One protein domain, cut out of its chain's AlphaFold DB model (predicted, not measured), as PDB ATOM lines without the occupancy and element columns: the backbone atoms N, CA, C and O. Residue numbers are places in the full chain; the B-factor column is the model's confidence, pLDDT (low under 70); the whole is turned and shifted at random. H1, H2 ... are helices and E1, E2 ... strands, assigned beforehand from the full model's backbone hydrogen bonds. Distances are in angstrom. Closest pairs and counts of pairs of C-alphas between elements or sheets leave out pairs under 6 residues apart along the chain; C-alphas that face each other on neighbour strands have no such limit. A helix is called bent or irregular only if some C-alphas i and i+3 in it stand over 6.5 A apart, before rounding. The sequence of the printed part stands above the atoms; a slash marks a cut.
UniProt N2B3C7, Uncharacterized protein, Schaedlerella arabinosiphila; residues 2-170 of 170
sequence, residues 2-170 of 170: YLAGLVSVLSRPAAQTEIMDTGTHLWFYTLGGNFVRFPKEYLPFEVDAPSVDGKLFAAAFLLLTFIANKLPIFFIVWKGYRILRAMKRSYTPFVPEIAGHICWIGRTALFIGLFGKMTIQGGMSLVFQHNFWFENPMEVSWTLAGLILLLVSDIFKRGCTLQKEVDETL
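AT A GLANCE: This is residues 2 to 170 of the 170 residues of an uncharacterized protein of Schaedlerella arabinosiphila (UniProt N2B3C7). A long, bent helical hairpin of H2 and H3 makes the body of a rod; at one end H1 and a small two-stranded hairpin, E1 and E2, join the arms H2a and H3b in a head, and at the other half H4 runs alongside H3a. In the head H1, H2a and H3b lie in a row, with the small sheet beside H2a; in the other half H3a lies between H2b and H4, and residues 165 to 170 stick out at the far end. The printed part has 169 residues with four named helices and two named strands, in the order H1, E1, E2, H2, H3, H4; it is mostly helix, and the sheet, E1 - E2, is antiparallel. The whole is loose, with a radius of gyration of the C-alphas of 21.3 A and spans of 75 by 33 by 24 A.

IN THESE COORDINATES: H1 is residues 2 to 11, beginning at C-alpha 2 at (-22.006, 34.377, -3.781). E1 is residues 25 to 29 and E2 residues 35 to 39. H2, residues 54 to 89, was assigned as one helix by its hydrogen bonds but is bent, with C-alphas 68 and 71 6.8 A apart: arm H2a is residues 54 to 68, 20.6 A, and arm H2b residues 71 to 89, 27.4 A. H3, residues 96 to 129, likewise assigned as one helix, is bent, with C-alphas 114 and 117 7.5 A apart: arm H3a is residues 96 to 114, 27.7 A, and arm H3b residues 117 to 129, 17.1 A. H4 is residues 140 to 169, 44.0 A, ending at C-alpha 169 at (-62.685, 7.661, -27.923).

HOW THE PARTS SIT: H1 touches H2a, closest at the C-alphas of Leu 6 and Ala 59, 5.6 A, at a shallow tilt of 25 degrees, opposite ways. E1 and E2 form a hairpin, antiparallel at 160 degrees; N 26 and O 38 are 2.8 A apart and N 38 and O 26 2.7 A, within hydrogen-bond range. E2 and H2a are near each other, with 7 pairs of C-alphas within 10 A. H2a touches H3b, closest at the C-alphas of Leu 64 and Ile 120, 5.5 A. H2b and H3a, a helical hairpin, touch at a shallow tilt of 15 degrees, closest at the C-alphas of Ile 76 and Ile 105, 5.3 A. H3a touches H4, opposite ways at a shallow tilt of 12 degrees, closest at the C-alphas of Gly 106 and Gly 146, 4.1 A. H2b and H4 are apart. Every O i to N i+4 pair is within hydrogen-bond range in H1, H2a, H2b, H3b and H4, and 14 of 15 are in H3a.

THE WHOLE: The two C-alphas farthest apart, those of Ala 15 and Leu 170, are 75.4 A apart. The printed part has no cut. The links H1 to E1, 13 residues, and E2 to H2, 14 residues, are long. The mean pLDDT of the printed part is 84.6; residues 13 to 16, 32 to 33, 49 to 51 and 169 to 170 are under 70.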
ATOM      1  N   TYR A   2     -23.017  34.051  -2.752       73.50
ATOM      2  CA  TYR A   2     -22.006  34.377  -3.781       73.50
ATOM      3  C   TYR A   2     -21.983  35.853  -4.210       73.50
ATOM      4  O   TYR A   2     -20.923  36.459  -4.186       73.50
ATOM      5  N   LEU A   3     -23.138  36.465  -4.508       77.81
ATOM      6  CA  LEU A   3     -23.212  37.899  -4.845       77.81
ATOM      7  C   LEU A   3     -22.806  38.800  -3.667       77.81
ATOM      8  O   LEU A   3     -22.016  39.717  -3.834       77.81
ATOM      9  N   ALA A   4     -23.293  38.501  -2.459       77.31
ATOM     10  CA  ALA A   4     -22.891  39.214  -1.243       77.31
ATOM     11  C   ALA A   4     -21.391  39.029  -0.934       77.31
ATOM     12  O   ALA A   4     -20.719  39.969  -0.525       77.31
ATOM     13  N   GLY A   5     -20.861  37.830  -1.187       76.94
ATOM     14  CA  GLY A   5     -19.439  37.510  -1.116       76.94
ATOM     15  C   GLY A   5     -18.631  38.328  -2.117       76.94
ATOM     16  O   GLY A   5     -17.630  38.921  -1.736       76.94
ATOM     17  N   LEU A   6     -19.105  38.446  -3.360       80.75
ATOM     18  CA  LEU A   6     -18.440  39.205  -4.416       80.75
ATOM     19  C   LEU A   6     -18.388  40.692  -4.066       80.75
ATOM     20  O   LEU A   6     -17.318  41.289  -4.105       80.75
ATOM     21  N   VAL A   7     -19.508  41.262  -3.615       81.19
ATOM     22  CA  VAL A   7     -19.552  42.642  -3.108       81.19
ATOM     23  C   VAL A   7     -18.579  42.824  -1.939       81.19
ATOM     24  O   VAL A   7     -17.863  43.819  -1.901       81.19
ATOM     25  N   SER A   8     -18.498  41.854  -1.022       79.75
ATOM     26  CA  SER A   8     -17.592  41.923   0.132       79.75
ATOM     27  C   SER A   8     -16.110  41.818  -0.222       79.75
ATOM     28  O   SER A   8     -15.279  42.442   0.428       79.75
ATOM     29  N   VAL A   9     -15.767  41.033  -1.242       81.62
ATOM     30  CA  VAL A   9     -14.391  40.899  -1.728       81.62
ATOM     31  C   VAL A   9     -13.996  42.172  -2.475       81.62
ATOM     32  O   VAL A   9     -12.917  42.716  -2.255       81.62
ATOM     33  N   LEU A  10     -14.895  42.708  -3.306       81.56
ATOM     34  CA  LEU A  10     -14.655  43.937  -4.058       81.56
ATOM     35  C   LEU A  10     -14.536  45.176  -3.158       81.56
ATOM     36  O   LEU A  10     -13.773  46.086  -3.493       81.56
ATOM     37  N   SER A  11     -15.226  45.206  -2.017       79.94
ATOM     38  CA  SER A  11     -15.157  46.317  -1.062       79.94
ATOM     39  C   SER A  11     -13.949  46.271  -0.119       79.94
ATOM     40  O   SER A  11     -13.656  47.279   0.523       79.94
ATOM     41  N   ARG A  12     -13.217  45.149  -0.041       74.75
ATOM     42  CA  ARG A  12     -12.007  45.024   0.789       74.75
ATOM     43  C   ARG A  12     -10.742  45.512   0.059       74.75
ATOM     44  O   ARG A  12     -10.661  45.412  -1.172       74.75
ATOM     45  N   PRO A  13      -9.733  46.034   0.784       68.62
ATOM     46  CA  PRO A  13      -8.410  46.285   0.218       68.62
ATOM     47  C   PRO A  13      -7.748  44.966  -0.210       68.62
ATOM     48  O   PRO A  13      -7.895  43.950   0.469       68.62
ATOM     49  N   ALA A  14      -7.002  44.978  -1.321       63.50
ATOM     50  CA  ALA A  14      -6.399  43.770  -1.902       63.50
ATOM     51  C   ALA A  14      -5.482  43.019  -0.916       63.50
ATOM     52  O   ALA A  14      -5.529  41.797  -0.846       63.50
ATOM     53  N   ALA A  15      -4.768  43.757  -0.060       61.66
ATOM     54  CA  ALA A  15      -3.876  43.221   0.971       61.66
ATOM     55  C   ALA A  15      -4.562  42.378   2.069       61.66
ATOM     56  O   ALA A  15      -3.875  41.801   2.899       61.66
ATOM     57  N   GLN A  16      -5.899  42.327   2.117       66.69
ATOM     58  CA  GLN A  16      -6.650  41.561   3.125       66.69
ATOM     59  C   GLN A  16      -7.263  40.264   2.582       66.69
ATOM     60  O   GLN A  16      -7.951  39.559   3.322       66.69
ATOM     61  N   THR A  17      -7.086  39.966   1.292       71.75
ATOM     62  CA  THR A  17      -7.659  38.758   0.685       71.75
ATOM     63  C   THR A  17      -6.556  37.735   0.476       71.75
ATOM     64  O   THR A  17      -5.980  37.646  -0.601       71.75
ATOM     65  N   GLU A  18      -6.253  36.974   1.523       75.38
ATOM     66  CA  GLU A  18      -5.309  35.863   1.431       75.38
ATOM     67  C   GLU A  18      -6.006  34.612   0.885       75.38
ATOM     68  O   GLU A  18      -7.094  34.232   1.337       75.38
ATOM     69  N   ILE A  19      -5.373  33.980  -0.104       79.88
ATOM     70  CA  ILE A  19      -5.757  32.657  -0.591       79.88
ATOM     71  C   ILE A  19      -4.994  31.634   0.241       79.88
ATOM     72  O   ILE A  19      -3.765  31.646   0.282       79.88
ATOM     73  N   MET A  20      -5.720  30.730   0.884       82.56
ATOM     74  CA  MET A  20      -5.141  29.644   1.663       82.56
ATOM     75  C   MET A  20      -5.271  28.336   0.884       82.56
ATOM     76  O   MET A  20      -6.320  28.047   0.303       82.56
ATOM     77  N   ASP A  21      -4.209  27.534   0.885       82.69
ATOM     78  CA  ASP A  21      -4.141  26.261   0.172       82.69
ATOM     79  C   ASP A  21      -4.142  25.088   1.161       82.69
ATOM     80  O   ASP A  21      -3.289  25.002   2.043       82.69
ATOM     81  N   THR A  22      -5.113  24.181   1.037       77.88
ATOM     82  CA  THR A  22      -5.191  22.934   1.827       77.88
ATOM     83  C   THR A  22      -4.756  21.705   1.027       77.88
ATOM     84  O   THR A  22      -5.109  20.573   1.366       77.88
ATOM     85  N   GLY A  23      -4.035  21.904  -0.077       75.69
ATOM     86  CA  GLY A  23      -3.570  20.871  -0.996       75.69
ATOM     87  C   GLY A  23      -4.601  20.557  -2.077       75.69
ATOM     88  O   GLY A  23      -4.302  20.689  -3.259       75.69
ATOM     89  N   THR A  24      -5.826  20.193  -1.685       77.19
ATOM     90  CA  THR A  24      -6.914  19.813  -2.615       77.19
ATOM     91  C   THR A  24      -7.858  20.962  -2.968       77.19
ATOM     92  O   THR A  24      -8.525  20.934  -4.004       77.19
ATOM     93  N   HIS A  25      -7.931  21.973  -2.106       83.56
ATOM     94  CA  HIS A  25      -8.830  23.105  -2.252       83.56
ATOM     95  C   HIS A  25      -8.084  24.402  -1.958       83.56
ATOM     96  O   HIS A  25      -7.246  24.464  -1.060       83.56
ATOM     97  N   LEU A  26      -8.455  25.448  -2.682       83.56
ATOM     98  CA  LEU A  26      -8.140  26.822  -2.324       83.56
ATOM     99  C   LEU A  26      -9.324  27.393  -1.558       83.56
ATOM    100  O   LEU A  26     -10.478  27.091  -1.866       83.56
ATOM    101  N   TRP A  27      -9.080  28.212  -0.550       83.62
ATOM    102  CA  TRP A  27     -10.163  28.864   0.169       83.62
ATOM    103  C   TRP A  27      -9.773  30.264   0.604       83.62
ATOM    104  O   TRP A  27      -8.602  30.583   0.782       83.62
ATOM    105  N   PHE A  28     -10.784  31.114   0.731       83.38
ATOM    106  CA  PHE A  28     -10.624  32.502   1.141       83.38
ATOM    107  C   PHE A  28     -11.813  32.930   1.999       83.38
ATOM    108  O   PHE A  28     -12.928  32.395   1.891       83.38
ATOM    109  N   TYR A  29     -11.577  33.912   2.864       81.19
ATOM    110  CA  TYR A  29     -12.608  34.465   3.732       81.19
ATOM    111  C   TYR A  29     -13.494  35.474   2.998       81.19
ATOM    112  O   TYR A  29     -13.042  36.333   2.246       81.19
ATOM    113  N   THR A  30     -14.783  35.413   3.301       75.50
ATOM    114  CA  THR A  30     -15.828  36.340   2.860       75.50
ATOM    115  C   THR A  30     -16.427  37.068   4.070       75.50
ATOM    116  O   THR A  30     -15.855  37.080   5.166       75.50
ATOM    117  N   LEU A  31     -17.542  37.775   3.885       71.81
ATOM    118  CA  LEU A  31     -18.173  38.563   4.943       71.81
ATOM    119  C   LEU A  31     -18.652  37.693   6.125       71.81
ATOM    120  O   LEU A  31     -19.227  36.620   5.934       71.81
ATOM    121  N   GLY A  32     -18.442  38.188   7.351       66.69
ATOM    122  CA  GLY A  32     -18.951  37.568   8.582       66.69
ATOM    123  C   GLY A  32     -18.231  36.291   9.028       66.69
ATOM    124  O   GLY A  32     -18.854  35.451   9.663       66.69
ATOM    125  N   GLY A  33     -16.958  36.103   8.660       69.31
ATOM    126  CA  GLY A  33     -16.182  34.906   9.023       69.31
ATOM    127  C   GLY A  33     -16.500  33.664   8.181       69.31
ATOM    128  O   GLY A  33     -15.882  32.619   8.365       69.31
ATOM    129  N   ASN A  34     -17.420  33.777   7.220       78.12
ATOM    130  CA  ASN A  34     -17.700  32.713   6.264       78.12
ATOM    131  C   ASN A  34     -16.518  32.528   5.316       78.12
ATOM    132  O   ASN A  34     -15.927  33.507   4.866       78.12
ATOM    133  N   PHE A  35     -16.225  31.295   4.930       79.81
ATOM    134  CA  PHE A  35     -15.218  30.991   3.919       79.81
ATOM    135  C   PHE A  35     -15.870  30.353   2.694       79.81
ATOM    136  O   PHE A  35     -16.923  29.715   2.788       79.81
ATOM    137  N   VAL A  36     -15.234  30.512   1.538       82.75
ATOM    138  CA  VAL A  36     -15.615  29.787   0.326       82.75
ATOM    139  C   VAL A  36     -14.472  28.868  -0.060       82.75
ATOM    140  O   VAL A  36     -13.321  29.291  -0.092       82.75
ATOM    141  N   ARG A  37     -14.804  27.598  -0.312       84.44
ATOM    142  CA  ARG A  37     -13.863  26.585  -0.785       84.44
ATOM    143  C   ARG A  37     -13.996  26.431  -2.285       84.44
ATOM    144  O   ARG A  37     -15.107  26.366  -2.812       84.44
ATOM    145  N   PHE A  38     -12.855  26.323  -2.929       81.44
ATOM    146  CA  PHE A  38     -12.715  26.150  -4.348       81.44
ATOM    147  C   PHE A  38     -11.892  24.891  -4.632       81.44
ATOM    148  O   PHE A  38     -10.725  24.829  -4.243       81.44
ATOM    149  N   PRO A  39     -12.479  23.870  -5.269       83.38
ATOM    150  CA  PRO A  39     -11.746  22.660  -5.610       83.38
ATOM    151  C   PRO A  39     -10.723  22.955  -6.712       83.38
ATOM    152  O   PRO A  39     -11.069  23.553  -7.734       83.38
ATOM    153  N   LYS A  40      -9.473  22.512  -6.534       82.31
ATOM    154  CA  LYS A  40      -8.410  22.756  -7.527       82.31
ATOM    155  C   LYS A  40      -8.676  22.106  -8.884       82.31
ATOM    156  O   LYS A  40      -8.174  22.593  -9.879       82.31
ATOM    157  N   GLU A  41      -9.534  21.089  -8.954       79.88
ATOM    158  CA  GLU A  41      -9.988  20.477 -10.217       79.88
ATOM    159  C   GLU A  41     -10.657  21.461 -11.201       79.88
ATOM    160  O   GLU A  41     -10.771  21.166 -12.393       79.88
ATOM    161  N   TYR A  42     -11.112  22.626 -10.728       78.06
ATOM    162  CA  TYR A  42     -11.666  23.699 -11.561       78.06
ATOM    163  C   TYR A  42     -10.611  24.733 -11.994       78.06
ATOM    164  O   TYR A  42     -10.959  25.694 -12.681       78.06
ATOM    165  N   LEU A  43      -9.344  24.554 -11.618       83.00
ATOM    166  CA  LEU A  43      -8.213  25.281 -12.182       83.00
ATOM    167  C   LEU A  43      -7.451  24.344 -13.112       83.00
ATOM    168  O   LEU A  43      -7.066  23.260 -12.686       83.00
ATOM    169  N   PRO A  44      -7.195  24.753 -14.361       77.12
ATOM    170  CA  PRO A  44      -6.302  23.993 -15.213       77.12
ATOM    171  C   PRO A  44      -4.829  24.214 -14.827       77.12
ATOM    172  O   PRO A  44      -3.973  23.497 -15.305       77.12
ATOM    173  N   PHE A  45      -4.511  25.166 -13.945       77.81
ATOM    174  CA  PHE A  45      -3.141  25.548 -13.602       77.81
ATOM    175  C   PHE A  45      -2.877  25.605 -12.100       77.81
ATOM    176  O   PHE A  45      -3.790  25.774 -11.290       77.81
ATOM    177  N   GLU A  46      -1.599  25.522 -11.739       76.38
ATOM    178  CA  GLU A  46      -1.149  25.727 -10.368       76.38
ATOM    179  C   GLU A  46      -1.198  27.213 -10.001       76.38
ATOM    180  O   GLU A  46      -0.785  28.085 -10.765       76.38
ATOM    181  N   VAL A  47      -1.753  27.499  -8.824       70.56
ATOM    182  CA  VAL A  47      -1.844  28.850  -8.272       70.56
ATOM    183  C   VAL A  47      -0.794  28.974  -7.186       70.56
ATOM    184  O   VAL A  47      -0.958  28.415  -6.101       70.56
ATOM    185  N   ASP A  48       0.242  29.759  -7.457       70.50
ATOM    186  CA  ASP A  48       1.164  30.216  -6.426       70.50
ATOM    187  C   ASP A  48       0.452  31.266  -5.564       70.50
ATOM    188  O   ASP A  48       0.469  32.465  -5.846       70.50
ATOM    189  N   ALA A  49      -0.193  30.808  -4.488       64.38
ATOM    190  CA  ALA A  49      -0.952  31.643  -3.554       64.38
ATOM    191  C   ALA A  49      -0.269  32.968  -3.125       64.38
ATOM    192  O   ALA A  49      -0.992  33.957  -2.997       64.38
ATOM    193  N   PRO A  50       1.068  33.058  -2.927       61.31
ATOM    194  CA  PRO A  50       1.703  34.320  -2.535       61.31
ATOM    195  C   PRO A  50       1.931  35.327  -3.677       61.31
ATOM    196  O   PRO A  50       2.211  36.489  -3.387       61.31
ATOM    197  N   SER A  51       1.851  34.929  -4.952       66.00
ATOM    198  CA  SER A  51       2.143  35.814  -6.099       66.00
ATOM    199  C   SER A  51       0.892  36.360  -6.793       66.00
ATOM    200  O   SER A  51       0.987  37.276  -7.612       66.00
ATOM    201  N   VAL A  52      -0.285  35.825  -6.464       74.12
ATOM    202  CA  VAL A  52      -1.552  36.152  -7.125       74.12
ATOM    203  C   VAL A  52      -2.342  37.193  -6.332       74.12
ATOM    204  O   VAL A  52      -2.469  37.104  -5.112       74.12
ATOM    205  N   ASP A  53      -2.942  38.162  -7.032       81.94
ATOM    206  CA  ASP A  53      -3.904  39.088  -6.426       81.94
ATOM    207  C   ASP A  53      -5.145  38.313  -5.944       81.94
ATOM    208  O   ASP A  53      -6.044  37.960  -6.719       81.94
ATOM    209  N   GLY A  54      -5.198  38.055  -4.636       80.31
ATOM    210  CA  GLY A  54      -6.271  37.295  -4.004       80.31
ATOM    211  C   GLY A  54      -7.648  37.935  -4.147       80.31
ATOM    212  O   GLY A  54      -8.656  37.221  -4.204       80.31
ATOM    213  N   LYS A  55      -7.716  39.263  -4.295       84.56
ATOM    214  CA  LYS A  55      -8.977  39.972  -4.536       84.56
ATOM    215  C   LYS A  55      -9.498  39.687  -5.938       84.56
ATOM    216  O   LYS A  55     -10.682  39.372  -6.092       84.56
ATOM    217  N   LEU A  56      -8.627  39.774  -6.944       85.69
ATOM    218  CA  LEU A  56      -8.978  39.446  -8.326       85.69
ATOM    219  C   LEU A  56      -9.404  37.979  -8.442       85.69
ATOM    220  O   LEU A  56     -10.432  37.685  -9.055       85.69
ATOM    221  N   PHE A  57      -8.667  37.076  -7.789       86.00
ATOM    222  CA  PHE A  57      -8.961  35.642  -7.780       86.00
ATOM    223  C   PHE A  57     -10.329  35.345  -7.180       86.00
ATOM    224  O   PHE A  57     -11.172  34.726  -7.830       86.00
ATOM    225  N   ALA A  58     -10.586  35.839  -5.969       86.06
ATOM    226  CA  ALA A  58     -11.856  35.626  -5.293       86.06
ATOM    227  C   ALA A  58     -13.032  36.245  -6.070       86.06
ATOM    228  O   ALA A  58     -14.095  35.626  -6.167       86.06
ATOM    229  N   ALA A  59     -12.859  37.430  -6.666       87.69
ATOM    230  CA  ALA A  59     -13.900  38.073  -7.467       87.69
ATOM    231  C   ALA A  59     -14.217  37.287  -8.751       87.69
ATOM    232  O   ALA A  59     -15.389  36.984  -9.000       87.69
ATOM    233  N   ALA A  60     -13.196  36.917  -9.531       89.00
ATOM    234  CA  ALA A  60     -13.358  36.130 -10.754       89.00
ATOM    235  C   ALA A  60     -14.023  34.783 -10.452       89.00
ATOM    236  O   ALA A  60     -15.019  34.419 -11.078       89.00
ATOM    237  N   PHE A  61     -13.547  34.092  -9.417       87.25
ATOM    238  CA  PHE A  61     -14.096  32.812  -9.003       87.25
ATOM    239  C   PHE A  61     -15.576  32.904  -8.593       87.25
ATOM    240  O   PHE A  61     -16.402  32.104  -9.051       87.25
ATOM    241  N   LEU A  62     -15.938  33.873  -7.743       88.88
ATOM    242  CA  LEU A  62     -17.321  34.041  -7.292       88.88
ATOM    243  C   LEU A  62     -18.257  34.371  -8.457       88.88
ATOM    244  O   LEU A  62     -19.374  33.849  -8.502       88.88
ATOM    245  N   LEU A  63     -17.801  35.202  -9.395       91.00
ATOM    246  CA  LEU A  63     -18.563  35.591 -10.578       91.00
ATOM    247  C   LEU A  63     -18.763  34.411 -11.535       91.00
ATOM    248  O   LEU A  63     -19.902  34.093 -11.883       91.00
ATOM    249  N   LEU A  64     -17.681  33.721 -11.903       91.38
ATOM    250  CA  LEU A  64     -17.725  32.575 -12.813       91.38
ATOM    251  C   LEU A  64     -18.566  31.440 -12.232       91.38
ATOM    252  O   LEU A  64     -19.426  30.902 -12.920       91.38
ATOM    253  N   THR A  65     -18.412  31.133 -10.943       89.38
ATOM    254  CA  THR A  65     -19.215  30.096 -10.272       89.38
ATOM    255  C   THR A  65     -20.689  30.472 -10.193       89.38
ATOM    256  O   THR A  65     -21.571  29.616 -10.326       89.38
ATOM    257  N   PHE A  66     -20.990  31.752  -9.968       90.12
ATOM    258  CA  PHE A  66     -22.369  32.219  -9.953       90.12
ATOM    259  C   PHE A  66     -23.030  32.041 -11.324       90.12
ATOM    260  O   PHE A  66     -24.129  31.485 -11.392       90.12
ATOM    261  N   ILE A  67     -22.346  32.448 -12.394       91.12
ATOM    262  CA  ILE A  67     -22.848  32.372 -13.771       91.12
ATOM    263  C   ILE A  67     -22.934  30.920 -14.253       91.12
ATOM    264  O   ILE A  67     -23.980  30.510 -14.749       91.12
ATOM    265  N   ALA A  68     -21.866  30.141 -14.089       90.25
ATOM    266  CA  ALA A  68     -21.745  28.805 -14.667       90.25
ATOM    267  C   ALA A  68     -22.559  27.742 -13.914       90.25
ATOM    268  O   ALA A  68     -23.101  26.837 -14.540       90.25
ATOM    269  N   ASN A  69     -22.693  27.868 -12.586       88.19
ATOM    270  CA  ASN A  69     -23.309  26.826 -11.759       88.19
ATOM    271  C   ASN A  69     -24.589  27.299 -11.060       88.19
ATOM    272  O   ASN A  69     -25.632  26.652 -11.147       88.19
ATOM    273  N   LYS A  70     -24.548  28.425 -10.337       89.81
ATOM    274  CA  LYS A  70     -25.679  28.811  -9.468       89.81
ATOM    275  C   LYS A  70     -26.889  29.322 -10.242       89.81
ATOM    276  O   LYS A  70     -28.015  28.971  -9.886       89.81
ATOM    277  N   LEU A  71     -26.674  30.118 -11.283       91.38
ATOM    278  CA  LEU A  71     -27.748  30.667 -12.104       91.38
ATOM    279  C   LEU A  71     -28.519  29.558 -12.856       91.38
ATOM    280  O   LEU A  71     -29.748  29.524 -12.733       91.38
ATOM    281  N   PRO A  72     -27.861  28.584 -13.519       92.94
ATOM    282  CA  PRO A  72     -28.541  27.425 -14.103       92.94
ATOM    283  C   PRO A  72     -29.327  26.584 -13.088       92.94
ATOM    284  O   PRO A  72     -30.464  26.196 -13.359       92.94
ATOM    285  N   ILE A  73     -28.784  26.353 -11.887       93.12
ATOM    286  CA  ILE A  73     -29.501  25.621 -10.827       93.12
ATOM    287  C   ILE A  73     -30.762  26.377 -10.392       93.12
ATOM    288  O   ILE A  73     -31.821  25.769 -10.233       93.12
ATOM    289  N   PHE A  74     -30.687  27.702 -10.234       93.88
ATOM    290  CA  PHE A  74     -31.866  28.509  -9.910       93.88
ATOM    291  C   PHE A  74     -32.950  28.376 -10.990       93.88
ATOM    292  O   PHE A  74     -34.133  28.231 -10.673       93.88
ATOM    293  N   PHE A  75     -32.549  28.349 -12.264       94.69
ATOM    294  CA  PHE A  75     -33.467  28.109 -13.373       94.69
ATOM    295  C   PHE A  75     -34.115  26.717 -13.307       94.69
ATOM    296  O   PHE A  75     -35.332  26.609 -13.482       94.69
ATOM    297  N   ILE A  76     -33.348  25.668 -12.984       95.81
ATOM    298  CA  ILE A  76     -33.871  24.307 -12.772       95.81
ATOM    299  C   ILE A  76     -34.921  24.294 -11.656       95.81
ATOM    300  O   ILE A  76     -36.032  23.801 -11.864       95.81
ATOM    301  N   VAL A  77     -34.613  24.883 -10.497       95.94
ATOM    302  CA  VAL A  77     -35.539  24.951  -9.353       95.94
ATOM    303  C   VAL A  77     -36.816  25.701  -9.727       95.94
ATOM    304  O   VAL A  77     -37.919  25.250  -9.418       95.94
ATOM    305  N   TRP A  78     -36.694  26.815 -10.449       96.12
ATOM    306  CA  TRP A  78     -37.850  27.580 -10.908       96.12
ATOM    307  C   TRP A  78     -38.749  26.782 -11.860       96.12
ATOM    308  O   TRP A  78     -39.977  26.831 -11.737       96.12
ATOM    309  N   LYS A  79     -38.168  26.014 -12.789       94.31
ATOM    310  CA  LYS A  79     -38.934  25.107 -13.658       94.31
ATOM    311  C   LYS A  79     -39.574  23.969 -12.863       94.31
ATOM    312  O   LYS A  79     -40.743  23.677 -13.102       94.31
ATOM    313  N   GLY A  80     -38.873  23.409 -11.878       93.44
ATOM    314  CA  GLY A  80     -39.431  22.423 -10.948       93.44
ATOM    315  C   GLY A  80     -40.648  22.964 -10.192       93.44
ATOM    316  O   GLY A  80     -41.695  22.322 -10.151       93.44
ATOM    317  N   TYR A  81     -40.572  24.201  -9.696       94.25
ATOM    318  CA  TYR A  81     -41.717  24.873  -9.078       94.25
ATOM    319  C   TYR A  81     -42.904  25.019 -10.044       94.25
ATOM    320  O   TYR A  81     -44.053  24.812  -9.647       94.25
ATOM    321  N   ARG A  82     -42.658  25.338 -11.324       92.44
ATOM    322  CA  ARG A  82     -43.730  25.399 -12.331       92.44
ATOM    323  C   ARG A  82     -44.381  24.036 -12.576       92.44
ATOM    324  O   ARG A  82     -45.600  24.000 -12.703       92.44
ATOM    325  N   ILE A  83     -43.611  22.945 -12.573       92.25
ATOM    326  CA  ILE A  83     -44.148  21.575 -12.665       92.25
ATOM    327  C   ILE A  83     -45.084  21.293 -11.487       92.25
ATOM    328  O   ILE A  83     -46.238  20.928 -11.700       92.25
ATOM    329  N   LEU A  84     -44.635  21.547 -10.253       91.12
ATOM    330  CA  LEU A  84     -45.460  21.344  -9.054       91.12
ATOM    331  C   LEU A  84     -46.743  22.186  -9.089       91.12
ATOM    332  O   LEU A  84     -47.817  21.727  -8.698       91.12
ATOM    333  N   ARG A  85     -46.653  23.423  -9.591       90.06
ATOM    334  CA  ARG A  85     -47.815  24.302  -9.748       90.06
ATOM    335  C   ARG A  85     -48.797  23.791 -10.806       90.06
ATOM    336  O   ARG A  85     -49.999  23.925 -10.588       90.06
ATOM    337  N   ALA A  86     -48.306  23.240 -11.915       87.62
ATOM    338  CA  ALA A  86     -49.140  22.633 -12.951       87.62
ATOM    339  C   ALA A  86     -49.870  21.399 -12.400       87.62
ATOM    340  O   ALA A  86     -51.092  21.331 -12.486       87.62
ATOM    341  N   MET A  87     -49.155  20.510 -11.703       87.00
ATOM    342  CA  MET A  87     -49.753  19.339 -11.048       87.00
ATOM    343  C   MET A  87     -50.826  19.716 -10.020       87.00
ATOM    344  O   MET A  87     -51.840  19.044  -9.925       87.00
ATOM    345  N   LYS A  88     -50.645  20.810  -9.266       88.25
ATOM    346  CA  LYS A  88     -51.655  21.276  -8.300       88.25
ATOM    347  C   LYS A  88     -52.949  21.768  -8.966       88.25
ATOM    348  O   LYS A  88     -53.997  21.768  -8.327       88.25
ATOM    349  N   ARG A  89     -52.871  22.284 -10.196       84.88
ATOM    350  CA  ARG A  89     -54.017  22.868 -10.916       84.88
ATOM    351  C   ARG A  89     -54.801  21.842 -11.726       84.88
ATOM    352  O   ARG A  89     -55.958  22.101 -12.039       84.88
ATOM    353  N   SER A  90     -54.174  20.728 -12.072       76.81
ATOM    354  CA  SER A  90     -54.756  19.693 -12.915       76.81
ATOM    355  C   SER A  90     -55.178  18.488 -12.082       76.81
ATOM    356  O   SER A  90     -54.508  18.114 -11.127       76.81
ATOM    357  N   TYR A  91     -56.288  17.859 -12.461       74.75
ATOM    358  CA  TYR A  91     -56.765  16.627 -11.823       74.75
ATOM    359  C   TYR A  91     -55.949  15.390 -12.234       74.75
ATOM    360  O   TYR A  91     -56.049  14.349 -11.592       74.75
ATOM    361  N   THR A  92     -55.127  15.505 -13.285       74.62
ATOM    362  CA  THR A  92     -54.244  14.444 -13.776       74.62
ATOM    363  C   THR A  92     -52.789  14.920 -13.789       74.62
ATOM    364  O   THR A  92     -52.518  16.106 -14.008       74.62
ATOM    365  N   PRO A  93     -51.822  14.011 -13.568       71.25
ATOM    366  CA  PRO A  93     -50.411  14.358 -13.652       71.25
ATOM    367  C   PRO A  93     -49.954  14.596 -15.097       71.25
ATOM    368  O   PRO A  93     -48.955  15.277 -15.282       71.25
ATOM    369  N   PHE A  94     -50.665  14.096 -16.116       78.75
ATOM    370  CA  PHE A  94     -50.278  14.151 -17.533       78.75
ATOM    371  C   PHE A  94     -50.690  15.456 -18.218       78.75
ATOM    372  O   PHE A  94     -51.523  15.496 -19.122       78.75
ATOM    373  N   VAL A  95     -50.077  16.554 -17.782       83.56
ATOM    374  CA  VAL A  95     -50.270  17.866 -18.402       83.56
ATOM    375  C   VAL A  95     -49.162  18.099 -19.434       83.56
ATOM    376  O   VAL A  95     -47.986  18.058 -19.063       83.56
ATOM    377  N   PRO A  96     -49.472  18.421 -20.704       83.62
ATOM    378  CA  PRO A  96     -48.450  18.605 -21.740       83.62
ATOM    379  C   PRO A  96     -47.440  19.720 -21.407       83.62
ATOM    380  O   PRO A  96     -46.284  19.665 -21.831       83.62
ATOM    381  N   GLU A  97     -47.833  20.700 -20.587       87.88
ATOM    382  CA  GLU A  97     -46.948  21.755 -20.073       87.88
ATOM    383  C   GLU A  97     -45.772  21.207 -19.242       87.88
ATOM    384  O   GLU A  97     -44.661  21.748 -19.303       87.88
ATOM    385  N   ILE A  98     -45.988  20.116 -18.495       90.31
ATOM    386  CA  ILE A  98     -44.971  19.495 -17.636       90.31
ATOM    387  C   ILE A  98     -43.837  18.919 -18.486       90.31
ATOM    388  O   ILE A  98     -42.672  19.144 -18.156       90.31
ATOM    389  N   ALA A  99     -44.153  18.279 -19.618       92.06
ATOM    390  CA  ALA A  99     -43.151  17.761 -20.553       92.06
ATOM    391  C   ALA A  99     -42.191  18.875 -20.997       92.06
ATOM    392  O   ALA A  99     -40.970  18.741 -20.921       92.06
ATOM    393  N   GLY A 100     -42.743  20.037 -21.362       91.75
ATOM    394  CA  GLY A 100     -41.949  21.202 -21.747       91.75
ATOM    395  C   GLY A 100     -41.012  21.672 -20.631       91.75
ATOM    396  O   GLY A 100     -39.861  22.023 -20.891       91.75
ATOM    397  N   HIS A 101     -41.466  21.670 -19.377       93.69
ATOM    398  CA  HIS A 101     -40.621  22.035 -18.239       93.69
ATOM    399  C   HIS A 101     -39.520  21.009 -17.955       93.69
ATOM    400  O   HIS A 101     -38.385  21.426 -17.718       93.69
ATOM    401  N   ILE A 102     -39.811  19.709 -18.051       93.81
ATOM    402  CA  ILE A 102     -38.805  18.643 -17.932       93.81
ATOM    403  C   ILE A 102     -37.751  18.786 -19.039       93.81
ATOM    404  O   ILE A 102     -36.557  18.755 -18.745       93.81
ATOM    405  N   CYS A 103     -38.165  19.056 -20.283       95.56
ATOM    406  CA  CYS A 103     -37.250  19.312 -21.397       95.56
ATOM    407  C   CYS A 103     -36.292  20.474 -21.093       95.56
ATOM    408  O   CYS A 103     -35.077  20.355 -21.262       95.56
ATOM    409  N   TRP A 104     -36.819  21.598 -20.595       95.31
ATOM    410  CA  TRP A 104     -36.003  22.753 -20.213       95.31
ATOM    411  C   TRP A 104     -35.017  22.432 -19.083       95.31
ATOM    412  O   TRP A 104     -33.872  22.881 -19.142       95.31
ATOM    413  N   ILE A 105     -35.430  21.651 -18.081       95.88
ATOM    414  CA  ILE A 105     -34.546  21.185 -17.001       95.88
ATOM    415  C   ILE A 105     -33.436  20.301 -17.583       95.88
ATOM    416  O   ILE A 105     -32.266  20.560 -17.305       95.88
ATOM    417  N   GLY A 106     -33.770  19.344 -18.454       95.50
ATOM    418  CA  GLY A 106     -32.795  18.476 -19.121       95.50
ATOM    419  C   GLY A 106     -31.770  19.251 -19.954       95.50
ATOM    420  O   GLY A 106     -30.568  19.047 -19.793       95.50
ATOM    421  N   ARG A 107     -32.214  20.222 -20.765       95.44
ATOM    422  CA  ARG A 107     -31.313  21.114 -21.528       95.44
ATOM    423  C   ARG A 107     -30.391  21.929 -20.624       95.44
ATOM    424  O   ARG A 107     -29.224  22.115 -20.948       95.44
ATOM    425  N   THR A 108     -30.908  22.404 -19.495       94.75
ATOM    426  CA  THR A 108     -30.113  23.185 -18.536       94.75
ATOM    427  C   THR A 108     -29.080  22.304 -17.836       94.75
ATOM    428  O   THR A 108     -27.935  22.714 -17.689       94.75
ATOM    429  N   ALA A 109     -29.447  21.077 -17.461       95.06
ATOM    430  CA  ALA A 109     -28.521  20.100 -16.893       95.06
ATOM    431  C   ALA A 109     -27.407  19.720 -17.884       95.06
ATOM    432  O   ALA A 109     -26.241  19.700 -17.499       95.06
ATOM    433  N   LEU A 110     -27.735  19.522 -19.169       94.25
ATOM    434  CA  LEU A 110     -26.729  19.341 -20.223       94.25
ATOM    435  C   LEU A 110     -25.792  20.540 -20.338       94.25
ATOM    436  O   LEU A 110     -24.585  20.365 -20.457       94.25
ATOM    437  N   PHE A 111     -26.337  21.756 -20.290       92.81
ATOM    438  CA  PHE A 111     -25.527  22.966 -20.351       92.81
ATOM    439  C   PHE A 111     -24.530  23.040 -19.186       92.81
ATOM    440  O   PHE A 111     -23.351  23.299 -19.418       92.81
ATOM    441  N   ILE A 112     -24.975  22.749 -17.957       93.19
ATOM    442  CA  ILE A 112     -24.090  22.661 -16.782       93.19
ATOM    443  C   ILE A 112     -23.011  21.597 -17.019       93.19
ATOM    444  O   ILE A 112     -21.829  21.882 -16.851       93.19
ATOM    445  N   GLY A 113     -23.407  20.401 -17.462       91.19
ATOM    446  CA  GLY A 113     -22.495  19.276 -17.661       91.19
ATOM    447  C   GLY A 113     -21.424  19.507 -18.727       91.19
ATOM    448  O   GLY A 113     -20.283  19.094 -18.543       91.19
ATOM    449  N   LEU A 114     -21.767  20.180 -19.825       90.56
ATOM    450  CA  LEU A 114     -20.858  20.399 -20.953       90.56
ATOM    451  C   LEU A 114     -20.020  21.674 -20.815       90.56
ATOM    452  O   LEU A 114     -18.861  21.696 -21.228       90.56
ATOM    453  N   PHE A 115     -20.603  22.741 -20.262       90.00
ATOM    454  CA  PHE A 115     -20.005  24.079 -20.283       90.00
ATOM    455  C   PHE A 115     -19.704  24.649 -18.896       90.00
ATOM    456  O   PHE A 115     -18.958  25.624 -18.810       90.00
ATOM    457  N   GLY A 116     -20.243  24.082 -17.814       89.62
ATOM    458  CA  GLY A 116     -20.080  24.619 -16.459       89.62
ATOM    459  C   GLY A 116     -18.611  24.702 -16.051       89.62
ATOM    460  O   GLY A 116     -18.066  25.793 -15.853       89.62
ATOM    461  N   LYS A 117     -17.933  23.550 -16.026       89.50
ATOM    462  CA  LYS A 117     -16.504  23.465 -15.700       89.50
ATOM    463  C   LYS A 117     -15.627  24.176 -16.735       89.50
ATOM    464  O   LYS A 117     -14.690  24.865 -16.342       89.50
ATOM    465  N   MET A 118     -15.984  24.111 -18.025       90.44
ATOM    466  CA  MET A 118     -15.308  24.858 -19.100       90.44
ATOM    467  C   MET A 118     -15.287  26.367 -18.836       90.44
ATOM    468  O   MET A 118     -14.250  27.008 -18.972       90.44
ATOM    469  N   THR A 119     -16.431  26.934 -18.453       90.25
ATOM    470  CA  THR A 119     -16.581  28.377 -18.224       90.25
ATOM    471  C   THR A 119     -15.726  28.829 -17.046       90.25
ATOM    472  O   THR A 119     -15.097  29.883 -17.107       90.25
ATOM    473  N   ILE A 120     -15.669  28.021 -15.983       90.38
ATOM    474  CA  ILE A 120     -14.854  28.323 -14.804       90.38
ATOM    475  C   ILE A 120     -13.364  28.194 -15.136       90.38
ATOM    476  O   ILE A 120     -12.626  29.153 -14.931       90.38
ATOM    477  N   GLN A 121     -12.927  27.063 -15.696       90.44
ATOM    478  CA  GLN A 121     -11.517  26.830 -16.033       90.44
ATOM    479  C   GLN A 121     -11.003  27.847 -17.056       90.44
ATOM    480  O   GLN A 121      -9.997  28.511 -16.811       90.44
ATOM    481  N   GLY A 122     -11.727  28.021 -18.163       88.31
ATOM    482  CA  GLY A 122     -11.361  28.957 -19.221       88.31
ATOM    483  C   GLY A 122     -11.406  30.411 -18.753       88.31
ATOM    484  O   GLY A 122     -10.517  31.187 -19.088       88.31
ATOM    485  N   GLY A 123     -12.390  30.778 -17.924       88.81
ATOM    486  CA  GLY A 123     -12.476  32.117 -17.340       88.81
ATOM    487  C   GLY A 123     -11.319  32.416 -16.386       88.81
ATOM    488  O   GLY A 123     -10.703  33.473 -16.485       88.81
ATOM    489  N   MET A 124     -10.976  31.476 -15.502       88.94
ATOM    490  CA  MET A 124      -9.833  31.631 -14.598       88.94
ATOM    491  C   MET A 124      -8.507  31.658 -15.373       88.94
ATOM    492  O   MET A 124      -7.668  32.516 -15.112       88.94
ATOM    493  N   SER A 125      -8.325  30.780 -16.363       87.81
ATOM    494  CA  SER A 125      -7.110  30.743 -17.193       87.81
ATOM    495  C   SER A 125      -6.932  32.035 -17.993       87.81
ATOM    496  O   SER A 125      -5.840  32.599 -18.021       87.81
ATOM    497  N   LEU A 126      -8.017  32.597 -18.527       87.69
ATOM    498  CA  LEU A 126      -7.969  33.861 -19.258       87.69
ATOM    499  C   LEU A 126      -7.596  35.048 -18.358       87.69
ATOM    500  O   LEU A 126      -6.835  35.921 -18.779       87.69
ATOM    501  N   VAL A 127      -8.098  35.078 -17.120       86.94
ATOM    502  CA  VAL A 127      -7.796  36.151 -16.158       86.94
ATOM    503  C   VAL A 127      -6.344  36.090 -15.674       86.94
ATOM    504  O   VAL A 127      -5.712  37.138 -15.571       86.94
ATOM    505  N   PHE A 128      -5.812  34.895 -15.396       84.06
ATOM    506  CA  PHE A 128      -4.511  34.739 -14.725       84.06
ATOM    507  C   PHE A 128      -3.349  34.370 -15.645       84.06
ATOM    508  O   PHE A 128      -2.214  34.742 -15.368       84.06
ATOM    509  N   GLN A 129      -3.607  33.643 -16.728       82.88
ATOM    510  CA  GLN A 129      -2.578  33.182 -17.665       82.88
ATOM    511  C   GLN A 129      -2.674  33.853 -19.036       82.88
ATOM    512  O   GLN A 129      -1.832  33.594 -19.893       82.88
ATOM    513  N   HIS A 130      -3.709  34.670 -19.267       83.19
ATOM    514  CA  HIS A 130      -4.009  35.298 -20.560       83.19
ATOM    515  C   HIS A 130      -4.131  34.308 -21.729       83.19
ATOM    516  O   HIS A 130      -4.066  34.696 -22.891       83.19
ATOM    517  N   ASN A 131      -4.363  33.034 -21.412       83.75
ATOM    518  CA  ASN A 131      -4.551  31.948 -22.355       83.75
ATOM    519  C   ASN A 131      -5.886  31.270 -22.062       83.75
ATOM    520  O   ASN A 131      -6.360  31.266 -20.930       83.75
ATOM    521  N   PHE A 132      -6.515  30.703 -23.088       81.75
ATOM    522  CA  PHE A 132      -7.730  29.921 -22.900       81.75
ATOM    523  C   PHE A 132      -7.363  28.444 -22.798       81.75
ATOM    524  O   PHE A 132      -7.209  27.765 -23.815       81.75
ATOM    525  N   TRP A 133      -7.197  27.958 -21.569       80.62
ATOM    526  CA  TRP A 133      -6.884  26.559 -21.298       80.62
ATOM    527  C   TRP A 133      -7.910  25.925 -20.354       80.62
ATOM    528  O   TRP A 133      -8.505  26.594 -19.510       80.62
ATOM    529  N   PHE A 134      -8.154  24.632 -20.540       82.56
ATOM    530  CA  PHE A 134      -9.093  23.834 -19.760       82.56
ATOM    531  C   PHE A 134      -8.671  22.362 -19.811       82.56
ATOM    532  O   PHE A 134      -8.110  21.902 -20.806       82.56
ATOM    533  N   GLU A 135      -8.970  21.618 -18.749       79.31
ATOM    534  CA  GLU A 135      -8.637  20.200 -18.625       79.31
ATOM    535  C   GLU A 135      -9.886  19.404 -18.247       79.31
ATOM    536  O   GLU A 135     -10.494  19.628 -17.195       79.31
ATOM    537  N   ASN A 136     -10.269  18.491 -19.149       72.50
ATOM    538  CA  ASN A 136     -11.482  17.675 -19.100       72.50
ATOM    539  C   ASN A 136     -12.709  18.436 -18.538       72.50
ATOM    540  O   ASN A 136     -13.088  18.263 -17.372       72.50
ATOM    541  N   PRO A 137     -13.338  19.289 -19.363       73.50
ATOM    542  CA  PRO A 137     -14.360  20.226 -18.911       73.50
ATOM    543  C   PRO A 137     -15.751  19.592 -18.765       73.50
ATOM    544  O   PRO A 137     -16.702  20.301 -18.442       73.50
ATOM    545  N   MET A 138     -15.901  18.291 -19.040       83.50
ATOM    546  CA  MET A 138     -17.200  17.625 -19.033       83.50
ATOM    547  C   MET A 138     -17.498  16.969 -17.685       83.50
ATOM    548  O   MET A 138     -16.819  16.037 -17.252       83.50
ATOM    549  N   GLU A 139     -18.592  17.393 -17.061       87.25
ATOM    550  CA  GLU A 139     -19.185  16.711 -15.917       87.25
ATOM    551  C   GLU A 139     -20.173  15.651 -16.416       87.25
ATOM    552  O   GLU A 139     -21.327  15.924 -16.772       87.25
ATOM    553  N   VAL A 140     -19.697  14.405 -16.454       88.94
ATOM    554  CA  VAL A 140     -20.448  13.250 -16.972       88.94
ATOM    555  C   VAL A 140     -21.768  13.045 -16.221       88.94
ATOM    556  O   VAL A 140     -22.775  12.715 -16.840       88.94
ATOM    557  N   SER A 141     -21.798  13.296 -14.909       91.81
ATOM    558  CA  SER A 141     -22.995  13.148 -14.070       91.81
ATOM    559  C   SER A 141     -24.142  14.065 -14.510       91.81
ATOM    560  O   SER A 141     -25.254  13.594 -14.747       91.81
ATOM    561  N   TRP A 142     -23.874  15.362 -14.680       93.12
ATOM    562  CA  TRP A 142     -24.857  16.342 -15.153       93.12
ATOM    563  C   TRP A 142     -25.248  16.122 -16.607       93.12
ATOM    564  O   TRP A 142     -26.421  16.264 -16.959       93.12
ATOM    565  N   THR A 143     -24.284  15.718 -17.432       92.75
ATOM    566  CA  THR A 143     -24.530  15.385 -18.835       92.75
ATOM    567  C   THR A 143     -25.495  14.202 -18.940       92.75
ATOM    568  O   THR A 143     -26.520  14.286 -19.617       92.75
ATOM    569  N   LEU A 144     -25.240  13.124 -18.195       94.50
ATOM    570  CA  LEU A 144     -26.108  11.951 -18.152       94.50
ATOM    571  C   LEU A 144     -27.495  12.290 -17.592       94.50
ATOM    572  O   LEU A 144     -28.503  11.903 -18.182       94.50
ATOM    573  N   ALA A 145     -27.564  13.053 -16.496       94.62
ATOM    574  CA  ALA A 145     -28.835  13.501 -15.927       94.62
ATOM    575  C   ALA A 145     -29.652  14.323 -16.937       94.62
ATOM    576  O   ALA A 145     -30.858  14.118 -17.075       94.62
ATOM    577  N   GLY A 146     -28.991  15.210 -17.682       95.06
ATOM    578  CA  GLY A 146     -29.606  15.985 -18.753       95.06
ATOM    579  C   GLY A 146     -30.176  15.106 -19.866       95.06
ATOM    580  O   GLY A 146     -31.336  15.288 -20.238       95.06
ATOM    581  N   LEU A 147     -29.416  14.112 -20.340       95.94
ATOM    582  CA  LEU A 147     -29.888  13.147 -21.343       95.94
ATOM    583  C   LEU A 147     -31.101  12.348 -20.850       95.94
ATOM    584  O   LEU A 147     -32.099  12.248 -21.563       95.94
ATOM    585  N   ILE A 148     -31.048  11.829 -19.621       96.81
ATOM    586  CA  ILE A 148     -32.158  11.077 -19.020       96.81
ATOM    587  C   ILE A 148     -33.409  11.953 -18.940       96.81
ATOM    588  O   ILE A 148     -34.489  11.520 -19.332       96.81
ATOM    589  N   LEU A 149     -33.283  13.200 -18.484       96.19
ATOM    590  CA  LEU A 149     -34.416  14.121 -18.387       96.19
ATOM    591  C   LEU A 149     -35.029  14.449 -19.752       96.19
ATOM    592  O   LEU A 149     -36.248  14.576 -19.854       96.19
ATOM    593  N   LEU A 150     -34.221  14.555 -20.810       95.81
ATOM    594  CA  LEU A 150     -34.742  14.724 -22.169       95.81
ATOM    595  C   LEU A 150     -35.533  13.498 -22.633       95.81
ATOM    596  O   LEU A 150     -36.642  13.655 -23.140       95.81
ATOM    597  N   LEU A 151     -35.022  12.289 -22.388       95.62
ATOM    598  CA  LEU A 151     -35.745  11.051 -22.695       95.62
ATOM    599  C   LEU A 151     -37.059  10.960 -21.910       95.62
ATOM    600  O   LEU A 151     -38.104  10.649 -22.478       95.62
ATOM    601  N   VAL A 152     -37.030  11.290 -20.616       94.94
ATOM    602  CA  VAL A 152     -38.227  11.327 -19.765       94.94
ATOM    603  C   VAL A 152     -39.239  12.339 -20.297       94.94
ATOM    604  O   VAL A 152     -40.428  12.036 -20.339       94.94
ATOM    605  N   SER A 153     -38.792  13.514 -20.747       94.44
ATOM    606  CA  SER A 153     -39.666  14.510 -21.376       94.44
ATOM    607  C   SER A 153     -40.381  13.950 -22.608       94.44
ATOM    608  O   SER A 153     -41.588  14.154 -22.755       94.44
ATOM    609  N   ASP A 154     -39.670  13.246 -23.489       93.25
ATOM    610  CA  ASP A 154     -40.258  12.681 -24.708       93.25
ATOM    611  C   ASP A 154     -41.233  11.537 -24.403       93.25
ATOM    612  O   ASP A 154     -42.336  11.500 -24.960       93.25
ATOM    613  N   ILE A 155     -40.883  10.654 -23.462       91.88
ATOM    614  CA  ILE A 155     -41.782   9.600 -22.965       91.88
ATOM    615  C   ILE A 155     -43.052  10.225 -22.386       91.88
ATOM    616  O   ILE A 155     -44.161   9.799 -22.706       91.88
ATOM    617  N   PHE A 156     -42.907  11.269 -21.573       92.00
ATOM    618  CA  PHE A 156     -44.030  11.951 -20.943       92.00
ATOM    619  C   PHE A 156     -44.940  12.630 -21.970       92.00
ATOM    620  O   PHE A 156     -46.165  12.543 -21.872       92.00
ATOM    621  N   LYS A 157     -44.353  13.262 -22.994       91.69
ATOM    622  CA  LYS A 157     -45.099  13.863 -24.104       91.69
ATOM    623  C   LYS A 157     -45.932  12.815 -24.843       91.69
ATOM    624  O   LYS A 157     -47.102  13.069 -25.116       91.69
ATOM    625  N   ARG A 158     -45.358  11.638 -25.107       89.69
ATOM    626  CA  ARG A 158     -46.073  10.513 -25.727       89.69
ATOM    627  C   ARG A 158     -47.153   9.923 -24.811       89.69
ATOM    628  O   ARG A 158     -48.214   9.543 -25.290       89.69
ATOM    629  N   GLY A 159     -46.919   9.894 -23.500       88.25
ATOM    630  CA  GLY A 159     -47.941   9.518 -22.518       88.25
ATOM    631  C   GLY A 159     -49.149  10.460 -22.546       88.25
ATOM    632  O   GLY A 159     -50.285   9.999 -22.568       88.25
ATOM    633  N   CYS A 160     -48.912  11.772 -22.642       87.00
ATOM    634  CA  CYS A 160     -49.987  12.765 -22.742       87.00
ATOM    635  C   CYS A 160     -50.812  12.612 -24.032       87.00
ATOM    636  O   CYS A 160     -52.027  12.784 -23.992       87.00
ATOM    637  N   THR A 161     -50.179  12.304 -25.173       87.56
ATOM    638  CA  THR A 161     -50.915  12.102 -26.436       87.56
ATOM    639  C   THR A 161     -51.789  10.857 -26.382       87.56
ATOM    640  O   THR A 161     -52.953  10.935 -26.747       87.56
ATOM    641  N   LEU A 162     -51.263   9.750 -25.849       86.50
ATOM    642  CA  LEU A 162     -52.024   8.506 -25.698       86.50
ATOM    643  C   LEU A 162     -53.226   8.677 -24.764       86.50
ATOM    644  O   LEU A 162     -54.302   8.170 -25.052       86.50
ATOM    645  N   GLN A 163     -53.067   9.414 -23.662       84.06
ATOM    646  CA  GLN A 163     -54.186   9.680 -22.758       84.06
ATOM    647  C   GLN A 163     -55.277  10.518 -23.430       84.06
ATOM    648  O   GLN A 163     -56.457  10.221 -23.277       84.06
ATOM    649  N   LYS A 164     -54.885  11.525 -24.216       82.50
ATOM    650  CA  LYS A 164     -55.835  12.345 -24.969       82.50
ATOM    651  C   LYS A 164     -56.605  11.526 -26.012       82.50
ATOM    652  O   LYS A 164     -57.806  11.711 -26.146       82.50
ATOM    653  N   GLU A 165     -55.926  10.625 -26.722       81.75
ATOM    654  CA  GLU A 165     -56.567   9.725 -27.691       81.75
ATOM    655  C   GLU A 165     -57.605   8.816 -27.019       81.75
ATOM    656  O   GLU A 165     -58.701   8.657 -27.543       81.75
ATOM    657  N   VAL A 166     -57.297   8.267 -25.839       78.50
ATOM    658  CA  VAL A 166     -58.248   7.440 -25.078       78.50
ATOM    659  C   VAL A 166     -59.461   8.260 -24.626       78.50
ATOM    660  O   VAL A 166     -60.590   7.812 -24.829       78.50
ATOM    661  N   ASP A 167     -59.246   9.460 -24.081       73.00
ATOM    662  CA  ASP A 167     -60.325  10.341 -23.607       73.00
ATOM    663  C   ASP A 167     -61.255  10.817 -24.745       73.00
ATOM    664  O   ASP A 167     -62.427  11.077 -24.496       73.00
ATOM    665  N   GLU A 168     -60.767  10.927 -25.988       71.44
ATOM    666  CA  GLU A 168     -61.577  11.305 -27.164       71.44
ATOM    667  C   GLU A 168     -62.365  10.127 -27.773       71.44
ATOM    668  O   GLU A 168     -63.265  10.344 -28.587       71.44
ATOM    669  N   THR A 169     -62.033   8.884 -27.406       65.94
ATOM    670  CA  THR A 169     -62.685   7.661 -27.923       65.94
ATOM    671  C   THR A 169     -63.775   7.082 -27.015       65.94
ATOM    672  O   THR A 169     -64.443   6.126 -27.418       65.94
ATOM    673  N   LEU A 170     -63.949   7.643 -25.815       52.50
ATOM    674  CA  LEU A 170     -64.982   7.297 -24.827       52.50
ATOM    675  C   LEU A 170     -66.158   8.277 -24.884       52.50
ATOM    676  O   LEU A 170     -67.299   7.807 -24.671       52.50
TER     677      LEU A 170